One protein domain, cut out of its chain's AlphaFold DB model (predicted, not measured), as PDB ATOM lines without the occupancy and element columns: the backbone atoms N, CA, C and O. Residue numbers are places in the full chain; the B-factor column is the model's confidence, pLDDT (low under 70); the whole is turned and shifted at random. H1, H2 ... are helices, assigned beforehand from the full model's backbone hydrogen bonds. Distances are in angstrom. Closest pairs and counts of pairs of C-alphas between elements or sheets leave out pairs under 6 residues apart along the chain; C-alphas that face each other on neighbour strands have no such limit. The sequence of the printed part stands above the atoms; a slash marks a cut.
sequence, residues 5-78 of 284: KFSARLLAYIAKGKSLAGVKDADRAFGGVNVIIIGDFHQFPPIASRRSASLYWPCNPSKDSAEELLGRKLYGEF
ATOM      1  N   LYS A   5     283.794 222.677 204.703       90.44
ATOM      2  CA  LYS A   5     284.168 224.089 204.846       90.44
ATOM      3  C   LYS A   5     283.027 225.041 204.472       90.44
ATOM      4  O   LYS A   5     282.770 226.004 205.185       90.44
ATOM      5  N   PHE A   6     282.326 224.758 203.371       89.50
ATOM      6  CA  PHE A   6     281.157 225.538 202.958       89.50
ATOM      7  C   PHE A   6     280.054 225.508 204.025       89.50
ATOM      8  O   PHE A   6     279.558 226.563 204.403       89.50
ATOM      9  N   SER A   7     279.731 224.327 204.562       88.12
ATOM     10  CA  SER A   7     278.715 224.170 205.615       88.12
ATOM     11  C   SER A   7     279.042 224.982 206.877       88.12
ATOM     12  O   SER A   7     278.199 225.728 207.372       88.12
ATOM     13  N   ALA A   8     280.290 224.913 207.356       90.00
ATOM     14  CA  ALA A   8     280.729 225.685 208.522       90.00
ATOM     15  C   ALA A   8     280.629 227.203 208.302       90.00
ATOM     16  O   ALA A   8     280.199 227.941 209.186       90.00
ATOM     17  N   ARG A   9     280.986 227.677 207.105       90.81
ATOM     18  CA  ARG A   9     280.878 229.098 206.750       90.81
ATOM     19  C   ARG A   9     279.431 229.550 206.638       90.81
ATOM     20  O   ARG A   9     279.097 230.618 207.139       90.81
ATOM     21  N   LEU A  10     278.576 228.733 206.026       89.06
ATOM     22  CA  LEU A  10     277.145 229.008 205.923       89.06
ATOM     23  C   LEU A  10     276.524 229.192 207.314       89.06
ATOM     24  O   LEU A  10     275.826 230.178 207.534       89.06
ATOM     25  N   LEU A  11     276.848 228.305 208.263       85.44
ATOM     26  CA  LEU A  11     276.463 228.474 209.665       85.44
ATOM     27  C   LEU A  11     276.917 229.830 210.212       85.44
ATOM     28  O   LEU A  11     276.099 230.577 210.742       85.44
ATOM     29  N   ALA A  12     278.214 230.129 210.102       84.75
ATOM     30  CA  ALA A  12     278.797 231.331 210.687       84.75
ATOM     31  C   ALA A  12     278.136 232.609 210.149       84.75
ATOM     32  O   ALA A  12     277.849 233.526 210.915       84.75
ATOM     33  N   TYR A  13     277.836 232.656 208.847       88.44
ATOM     34  CA  TYR A  13     277.150 233.795 208.242       88.44
ATOM     35  C   TYR A  13     275.692 233.917 208.687       88.44
ATOM     36  O   TYR A  13     275.257 235.026 208.993       88.44
ATOM     37  N   ILE A  14     274.953 232.807 208.785       86.44
ATOM     38  CA  ILE A  14     273.563 232.834 209.267       86.44
ATOM     39  C   ILE A  14     273.509 233.274 210.734       86.44
ATOM     40  O   ILE A  14     272.723 234.156 211.079       86.44
ATOM     41  N   ALA A  15     274.369 232.712 211.588       82.69
ATOM     42  CA  ALA A  15     274.451 233.072 213.001       82.69
ATOM     43  C   ALA A  15     274.819 234.553 213.181       82.69
ATOM     44  O   ALA A  15     274.157 235.271 213.931       82.69
ATOM     45  N   LYS A  16     275.810 235.044 212.420       83.94
ATOM     46  CA  LYS A  16     276.190 236.463 212.410       83.94
ATOM     47  C   LYS A  16     275.028 237.358 211.977       83.94
ATOM     48  O   LYS A  16     274.752 238.348 212.647       83.94
ATOM     49  N   GLY A  17     274.335 237.011 210.892       85.44
ATOM     50  CA  GLY A  17     273.182 237.772 210.403       85.44
ATOM     51  C   GLY A  17     272.051 237.849 211.432       85.44
ATOM     52  O   GLY A  17     271.524 238.926 211.690       85.44
ATOM     53  N   LYS A  18     271.728 236.729 212.087       83.81
ATOM     54  CA  LYS A  18     270.700 236.688 213.137       83.81
ATOM     55  C   LYS A  18     271.087 237.441 214.406       83.81
ATOM     56  O   LYS A  18     270.235 238.113 214.981       83.81
ATOM     57  N   SER A  19     272.355 237.375 214.808       81.94
ATOM     58  CA  SER A  19     272.866 238.157 215.936       81.94
ATOM     59  C   SER A  19     272.745 239.661 215.674       81.94
ATOM     60  O   SER A  19     272.239 240.383 216.528       81.94
ATOM     61  N   LEU A  20     273.113 240.121 214.471       85.12
ATOM     62  CA  LEU A  20     272.959 241.527 214.069       85.12
ATOM     63  C   LEU A  20     271.492 241.979 214.040       85.12
ATOM     64  O   LEU A  20     271.206 243.135 214.328       85.12
ATOM     65  N   ALA A  21     270.564 241.070 213.736       83.50
ATOM     66  CA  ALA A  21     269.124 241.326 213.767       83.50
ATOM     67  C   ALA A  21     268.498 241.233 215.178       83.50
ATOM     68  O   ALA A  21     267.278 241.320 215.305       83.50
ATOM     69  N   GLY A  22     269.293 241.021 216.236       80.06
ATOM     70  CA  GLY A  22     268.804 240.933 217.618       80.06
ATOM     71  C   GLY A  22     267.997 239.666 217.933       80.06
ATOM     72  O   GLY A  22     267.260 239.628 218.919       80.06
ATOM     73  N   VAL A  23     268.109 238.620 217.108       79.31
ATOM     74  CA  VAL A  23     267.388 237.356 217.308       79.31
ATOM     75  C   VAL A  23     268.071 236.540 218.410       79.31
ATOM     76  O   VAL A  23     269.272 236.286 218.345       79.31
ATOM     77  N   LYS A  24     267.291 236.096 219.404       69.25
ATOM     78  CA  LYS A  24     267.794 235.417 220.616       69.25
ATOM     79  C   LYS A  24     268.448 234.048 220.367       69.25
ATOM     80  O   LYS A  24     269.315 233.664 221.134       69.25
ATOM     81  N   ASP A  25     268.095 233.362 219.280       72.19
ATOM     82  CA  ASP A  25     268.540 231.992 218.960       72.19
ATOM     83  C   ASP A  25     269.859 231.918 218.155       72.19
ATOM     84  O   ASP A  25     270.090 230.969 217.398       72.19
ATOM     85  N   ALA A  26     270.717 232.939 218.231       67.88
ATOM     86  CA  ALA A  26     271.950 232.996 217.436       67.88
ATOM     87  C   ALA A  26     272.982 231.908 217.808       67.88
ATOM     88  O   ALA A  26     273.877 231.615 217.016       67.88
ATOM     89  N   ASP A  27     272.846 231.308 218.989       74.31
ATOM     90  CA  ASP A  27     273.667 230.222 219.530       74.31
ATOM     91  C   ASP A  27     273.256 228.826 219.024       74.31
ATOM     92  O   ASP A  27     274.054 227.885 219.061       74.31
ATOM     93  N   ARG A  28     272.031 228.680 218.504       82.00
ATOM     94  CA  ARG A  28     271.542 227.421 217.931       82.00
ATOM     95  C   ARG A  28     272.206 227.137 216.581       82.00
ATOM     96  O   ARG A  28     272.580 228.045 215.838       82.00
ATOM     97  N   ALA A  29     272.291 225.859 216.205       78.56
ATOM     98  CA  ALA A  29     272.747 225.466 214.873       78.56
ATOM     99  C   ALA A  29     271.923 226.179 213.781       78.56
ATOM    100  O   ALA A  29     270.700 226.287 213.865       78.56
ATOM    101  N   PHE A  30     272.619 226.724 212.783       80.50
ATOM    102  CA  PHE A  30     272.094 227.606 211.732       80.50
ATOM    103  C   PHE A  30     271.281 228.793 212.279       80.50
ATOM    104  O   PHE A  30     270.321 229.235 211.654       80.50
ATOM    105  N   GLY A  31     271.625 229.285 213.473       79.94
ATOM    106  CA  GLY A  31     270.880 230.319 214.189       79.94
ATOM    107  C   GLY A  31     269.408 229.951 214.416       79.94
ATOM    108  O   GLY A  31     268.539 230.815 214.351       79.94
ATOM    109  N   GLY A  32     269.080 228.661 214.539       81.25
ATOM    110  CA  GLY A  32     267.705 228.179 214.700       81.25
ATOM    111  C   GLY A  32     266.876 228.158 213.409       81.25
ATOM    112  O   GLY A  32     265.652 228.104 213.472       81.25
ATOM    113  N   VAL A  33     267.501 228.247 212.230       85.75
ATOM    114  CA  VAL A  33     266.810 228.030 210.947       85.75
ATOM    115  C   VAL A  33     266.555 226.537 210.737       85.75
ATOM    116  O   VAL A  33     267.448 225.714 210.926       85.75
ATOM    117  N   ASN A  34     265.351 226.193 210.280       87.69
ATOM    118  CA  ASN A  34     265.055 224.845 209.802       87.69
ATOM    119  C   ASN A  34     265.785 224.607 208.475       87.69
ATOM    120  O   ASN A  34     265.471 225.240 207.467       87.69
ATOM    121  N   VAL A  35     266.762 223.701 208.473       88.19
ATOM    122  CA  VAL A  35     267.559 223.370 207.286       88.19
ATOM    123  C   VAL A  35     267.145 222.005 206.749       88.19
ATOM    124  O   VAL A  35     267.118 221.023 207.485       88.19
ATOM    125  N   ILE A  36     266.871 221.935 205.446       91.44
ATOM    126  CA  ILE A  36     266.640 220.684 204.719       91.44
ATOM    127  C   ILE A  36     267.752 220.542 203.683       91.44
ATOM    128  O   ILE A  36     267.930 221.410 202.830       91.44
ATOM    129  N   ILE A  37     268.510 219.446 203.755       90.00
ATOM    130  CA  ILE A  37     269.554 219.127 202.777       90.00
ATOM    131  C   ILE A  37     268.991 218.107 201.792       90.00
ATOM    132  O   ILE A  37     268.608 217.006 202.183       90.00
ATOM    133  N   ILE A  38     268.974 218.465 200.509       92.00
ATOM    134  CA  ILE A  38     268.518 217.603 199.417       92.00
ATOM    135  C   ILE A  38     269.685 217.403 198.454       92.00
ATOM    136  O   ILE A  38     270.331 218.365 198.038       92.00
ATOM    137  N   GLY A  39     269.975 216.155 198.097       89.50
ATOM    138  CA  GLY A  39     271.032 215.856 197.141       89.50
ATOM    139  C   GLY A  39     271.235 214.367 196.913       89.50
ATOM    140  O   GLY A  39     270.640 213.527 197.581       89.50
ATOM    141  N   ASP A  40     272.113 214.061 195.962       88.31
ATOM    142  CA  ASP A  40     272.534 212.704 195.636       88.31
ATOM    143  C   ASP A  40     274.055 212.579 195.793       88.31
ATOM    144  O   ASP A  40     274.820 213.300 195.152       88.31
ATOM    145  N   PHE A  41     274.498 211.658 196.649       84.75
ATOM    146  CA  PHE A  41     275.918 211.431 196.939       84.75
ATOM    147  C   PHE A  41     276.692 210.743 195.807       84.75
ATOM    148  O   PHE A  41     277.917 210.694 195.876       84.75
ATOM    149  N   HIS A  42     276.002 210.241 194.778       83.81
ATOM    150  CA  HIS A  42     276.635 209.690 193.572       83.81
ATOM    151  C   HIS A  42     276.852 210.755 192.484       83.81
ATOM    152  O   HIS A  42     277.376 210.449 191.417       83.81
ATOM    153  N   GLN A  43     276.460 212.009 192.734       83.25
ATOM    154  CA  GLN A  43     276.834 213.138 191.882       83.25
ATOM    155  C   GLN A  43     278.272 213.593 192.165       83.25
ATOM    156  O   GLN A  43     278.935 213.116 193.086       83.25
ATOM    157  N   PHE A  44     278.761 214.547 191.369       81.25
ATOM    158  CA  PHE A  44     280.128 215.037 191.488       81.25
ATOM    159  C   PHE A  44     280.463 215.549 192.905       81.25
ATOM    160  O   PHE A  44     279.628 216.189 193.565       81.25
ATOM    161  N   PRO A  45     281.702 215.309 193.378       82.50
ATOM    162  CA  PRO A  45     282.200 215.916 194.605       82.50
ATOM    163  C   PRO A  45     282.329 217.441 194.434       82.50
ATOM    164  O   PRO A  45     282.267 217.950 193.314       82.50
ATOM    165  N   PRO A  46     282.511 218.210 195.521       83.31
ATOM    166  CA  PRO A  46     282.655 219.658 195.417       83.31
ATOM    167  C   PRO A  46     283.859 220.050 194.542       83.31
ATOM    168  O   PRO A  46     284.969 219.541 194.722       83.31
ATOM    169  N   ILE A  47     283.626 220.968 193.603       75.75
ATOM    170  CA  ILE A  47     284.613 221.435 192.621       75.75
ATOM    171  C   ILE A  47     285.768 222.163 193.328       75.75
ATOM    172  O   ILE A  47     285.581 222.760 194.388       75.75
ATOM    173  N   ALA A  48     286.972 222.091 192.745       70.25
ATOM    174  CA  ALA A  48     288.188 222.743 193.246       70.25
ATOM    175  C   ALA A  48     288.540 222.395 194.706       70.25
ATOM    176  O   ALA A  48     289.193 223.160 195.413       70.25
ATOM    177  N   SER A  49     288.119 221.214 195.163       71.12
ATOM    178  CA  SER A  49     288.419 220.707 196.495       71.12
ATOM    179  C   SER A  49     288.863 219.247 196.433       71.12
ATOM    180  O   SER A  49     288.580 218.522 195.478       71.12
ATOM    181  N   ARG A  50     289.580 218.801 197.465       80.50
ATOM    182  CA  ARG A  50     289.898 217.381 197.658       80.50
ATOM    183  C   ARG A  50     288.599 216.575 197.775       80.50
ATOM    184  O   ARG A  50     287.668 217.023 198.434       80.50
ATOM    185  N   ARG A  51     288.538 215.353 197.224       76.12
ATOM    186  CA  ARG A  51     287.346 214.473 197.345       76.12
ATOM    187  C   ARG A  51     286.894 214.303 198.803       76.12
ATOM    188  O   ARG A  51     285.700 214.324 199.094       76.12
ATOM    189  N   SER A  52     287.859 214.239 199.722       82.56
ATOM    190  CA  SER A  52     287.629 214.157 201.168       82.56
ATOM    191  C   SER A  52     287.061 215.427 201.819       82.56
ATOM    192  O   SER A  52     286.738 215.411 203.004       82.56
ATOM    193  N   ALA A  53     286.913 216.534 201.087       86.06
ATOM    194  CA  ALA A  53     286.262 217.751 201.573       86.06
ATOM    195  C   ALA A  53     284.731 217.679 201.481       86.06
ATOM    196  O   ALA A  53     284.053 218.561 202.012       86.06
ATOM    197  N   SER A  54     284.183 216.655 200.820       89.44
ATOM    198  CA  SER A  54     282.738 216.439 200.696       89.44
ATOM    199  C   SER A  54     282.071 216.386 202.068       89.44
ATOM    200  O   SER A  54     282.628 215.828 203.012       89.44
ATOM    201  N   LEU A  55     280.870 216.961 202.176       89.12
ATOM    202  CA  LEU A  55     280.153 217.124 203.445       89.12
ATOM    203  C   LEU A  55     279.995 215.814 204.244       89.12
ATOM    204  O   LEU A  55     280.140 215.807 205.464       89.12
ATOM    205  N   TYR A  56     279.740 214.715 203.535       86.56
ATOM    206  CA  TYR A  56     279.506 213.380 204.087       86.56
ATOM    207  C   TYR A  56     280.787 212.569 204.334       86.56
ATOM    208  O   TYR A  56     280.717 211.490 204.923       86.56
ATOM    209  N   TRP A  57     281.954 213.053 203.899       88.81
ATOM    210  CA  TRP A  57     283.202 212.308 204.041       88.81
ATOM    211  C   TRP A  57     283.668 212.277 205.511       88.81
ATOM    212  O   TRP A  57     283.523 213.287 206.212       88.81
ATOM    213  N   PRO A  58     284.228 211.155 206.008       89.38
ATOM    214  CA  PRO A  58     284.769 211.079 207.364       89.38
ATOM    215  C   PRO A  58     285.850 212.130 207.649       89.38
ATOM    216  O   PRO A  58     286.636 212.487 206.768       89.38
ATOM    217  N   CYS A  59     285.914 212.598 208.898       88.50
ATOM    218  CA  CYS A  59     286.989 213.485 209.333       88.50
ATOM    219  C   CYS A  59     288.318 212.739 209.475       88.50
ATOM    220  O   CYS A  59     288.367 211.607 209.945       88.50
ATOM    221  N   ASN A  60     289.401 213.442 209.171       89.25
ATOM    222  CA  ASN A  60     290.756 213.120 209.565       89.25
ATOM    223  C   ASN A  60     291.325 214.299 210.383       89.25
ATOM    224  O   ASN A  60     291.800 215.266 209.786       89.25
ATOM    225  N   PRO A  61     291.313 214.227 211.727       86.44
ATOM    226  CA  PRO A  61     291.770 215.315 212.596       86.44
ATOM    227  C   PRO A  61     293.217 215.764 212.357       86.44
ATOM    228  O   PRO A  61     293.540 216.913 212.623       86.44
ATOM    229  N   SER A  62     294.078 214.892 211.820       87.06
ATOM    230  CA  SER A  62     295.473 215.239 211.504       87.06
ATOM    231  C   SER A  62     295.632 216.094 210.241       87.06
ATOM    232  O   SER A  62     296.681 216.698 210.038       87.06
ATOM    233  N   LYS A  63     294.616 216.128 209.368       86.75
ATOM    234  CA  LYS A  63     294.675 216.790 208.050       86.75
ATOM    235  C   LYS A  63     293.593 217.844 207.844       86.75
ATOM    236  O   LYS A  63     293.730 218.694 206.970       86.75
ATOM    237  N   ASP A  64     292.493 217.744 208.576       90.69
ATOM    238  CA  ASP A  64     291.332 218.598 208.399       90.69
ATOM    239  C   ASP A  64     291.447 219.877 209.223       90.69
ATOM    240  O   ASP A  64     291.822 219.862 210.393       90.69
ATOM    241  N   SER A  65     291.064 220.992 208.610       90.94
ATOM    242  CA  SER A  65     290.976 222.276 209.304       90.94
ATOM    243  C   SER A  65     289.849 222.287 210.341       90.94
ATOM    244  O   SER A  65     288.865 221.552 210.221       90.94
ATOM    245  N   ALA A  66     289.932 223.194 211.318       90.75
ATOM    246  CA  ALA A  66     288.866 223.407 212.298       90.75
ATOM    247  C   ALA A  66     287.499 223.682 211.636       90.75
ATOM    248  O   ALA A  66     286.482 223.154 212.083       90.75
ATOM    249  N   GLU A  67     287.472 224.432 210.524       91.00
ATOM    250  CA  GLU A  67     286.250 224.665 209.739       91.00
ATOM    251  C   GLU A  67     285.685 223.358 209.153       91.00
ATOM    252  O   GLU A  67     284.476 223.142 209.158       91.00
ATOM    253  N   GLU A  68     286.529 222.455 208.654       92.06
ATOM    254  CA  GLU A  68     286.072 221.176 208.097       92.06
ATOM    255  C   GLU A  68     285.586 220.209 209.182       92.06
ATOM    256  O   GLU A  68     284.604 219.490 208.970       92.06
ATOM    257  N   LEU A  69     286.233 220.213 210.349       92.38
ATOM    258  CA  LEU A  69     285.783 219.455 211.514       92.38
ATOM    259  C   LEU A  69     284.418 219.962 212.002       92.38
ATOM    260  O   LEU A  69     283.500 219.160 212.193       92.38
ATOM    261  N   LEU A  70     284.249 221.283 212.118       90.88
ATOM    262  CA  LEU A  70     282.977 221.913 212.471       90.88
ATOM    263  C   LEU A  70     281.887 221.579 211.445       90.88
ATOM    264  O   LEU A  70     280.811 221.118 211.814       90.88
ATOM    265  N   GLY A  71     282.180 221.727 210.152       91.69
ATOM    266  CA  GLY A  71     281.236 221.425 209.077       91.69
ATOM    267  C   GLY A  71     280.727 219.985 209.104       91.69
ATOM    268  O   GLY A  71     279.540 219.740 208.880       91.69
ATOM    269  N   ARG A  72     281.600 219.021 209.429       92.44
ATOM    270  CA  ARG A  72     281.206 217.615 209.601       92.44
ATOM    271  C   ARG A  72     280.409 217.375 210.876       92.44
ATOM    272  O   ARG A  72     279.509 216.532 210.854       92.44
ATOM    273  N   LYS A  73     280.752 218.059 211.971       90.56
ATOM    274  CA  LYS A  73     280.001 217.989 213.230       90.56
ATOM    275  C   LYS A  73     278.557 218.429 212.992       90.56
ATOM    276  O   LYS A  73     277.657 217.647 213.274       90.56
ATOM    277  N   LEU A  74     278.364 219.581 212.349       89.50
ATOM    278  CA  LEU A  74     277.048 220.118 211.984       89.50
ATOM    279  C   LEU A  74     276.265 219.168 211.084       89.50
ATOM    280  O   LEU A  74     275.096 218.896 211.325       89.50
ATOM    281  N   TYR A  75     276.917 218.597 210.071       90.88
ATOM    282  CA  TYR A  75     276.270 217.589 209.234       90.88
ATOM    283  C   TYR A  75     275.806 216.360 210.040       90.88
ATOM    284  O   TYR A  75     274.781 215.765 209.731       90.88
ATOM    285  N   GLY A  76     276.524 215.997 211.107       90.31
ATOM    286  CA  GLY A  76     276.137 214.914 212.014       90.31
ATOM    287  C   GLY A  76     274.966 215.238 212.949       90.31
ATOM    288  O   GLY A  76     274.462 214.327 213.613       90.31
ATOM    289  N   GLU A  77     274.527 216.496 213.032       89.50
ATOM    290  CA  GLU A  77     273.365 216.900 213.834       89.50
ATOM    291  C   GLU A  77     272.039 216.563 213.141       89.50
ATOM    292  O   GLU A  77     271.027 216.384 213.816       89.50
ATOM    293  N   PHE A  78     272.047 216.357 211.821       90.00
ATOM    294  CA  PHE A  78     270.884 215.880 211.077       90.00
ATOM    295  C   PHE A  78     270.587 214.420 211.448       90.00
ATOM    296  O   PHE A  78     271.337 213.509 211.096       90.00
TER     297      PHE A  78
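Overview. This is residues 5 to 78 of the 284 residues of an uncharacterized protein of Rhizopogon vesiculosus (UniProt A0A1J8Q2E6). A long helix, H1, meets H3 roughly as a T, with its first residues, 5 to 9, on H3, while the short H2 packs farther along H1. From H2, residues 33 to 65 swing out in a wide loop with no named element and come back to H3. The printed part has 74 residues with three named helices, in the order H1, H2, H3, and no named strand; it is all helix, though under half of the residues are in named elements. It is only just compact, close to loose, with a radius of gyration of the C-alphas of 13.5 A and spans of 38 by 28 by 22 A.

Along the chain. H1, residues 5 to 20, begins at C-alpha 5 (284.168, 224.089, 204.846) and is 22.7 A long. H2 is residues 29 to 32. H3, residues 66 to 75, is 14.2 A long and ends at C-alpha 75 (276.270, 217.589, 209.234).

Arrangement. H1 touches H2, closest at the C-alphas of Ala 15 and Gly 31, 4.7 A apart. With residues 5 to 9 alone H1 touches H3, about perpendicular at 83 degrees; the closest C-alphas, of Ala 8 and Gly 71, are 4.3 A apart. H2 and H3 are close but not clearly touching. In H1 and H3 every O i to N i+4 pair is within hydrogen-bond range; H2 is too short for such a pair.

Size, cuts and confidence. The C-alphas of Gly 22 and His 42 are the two farthest apart, 40.2 A. The printed part has no cut; the link from H2 to H3 is long. Residues 24 and 26 have pLDDT under 70.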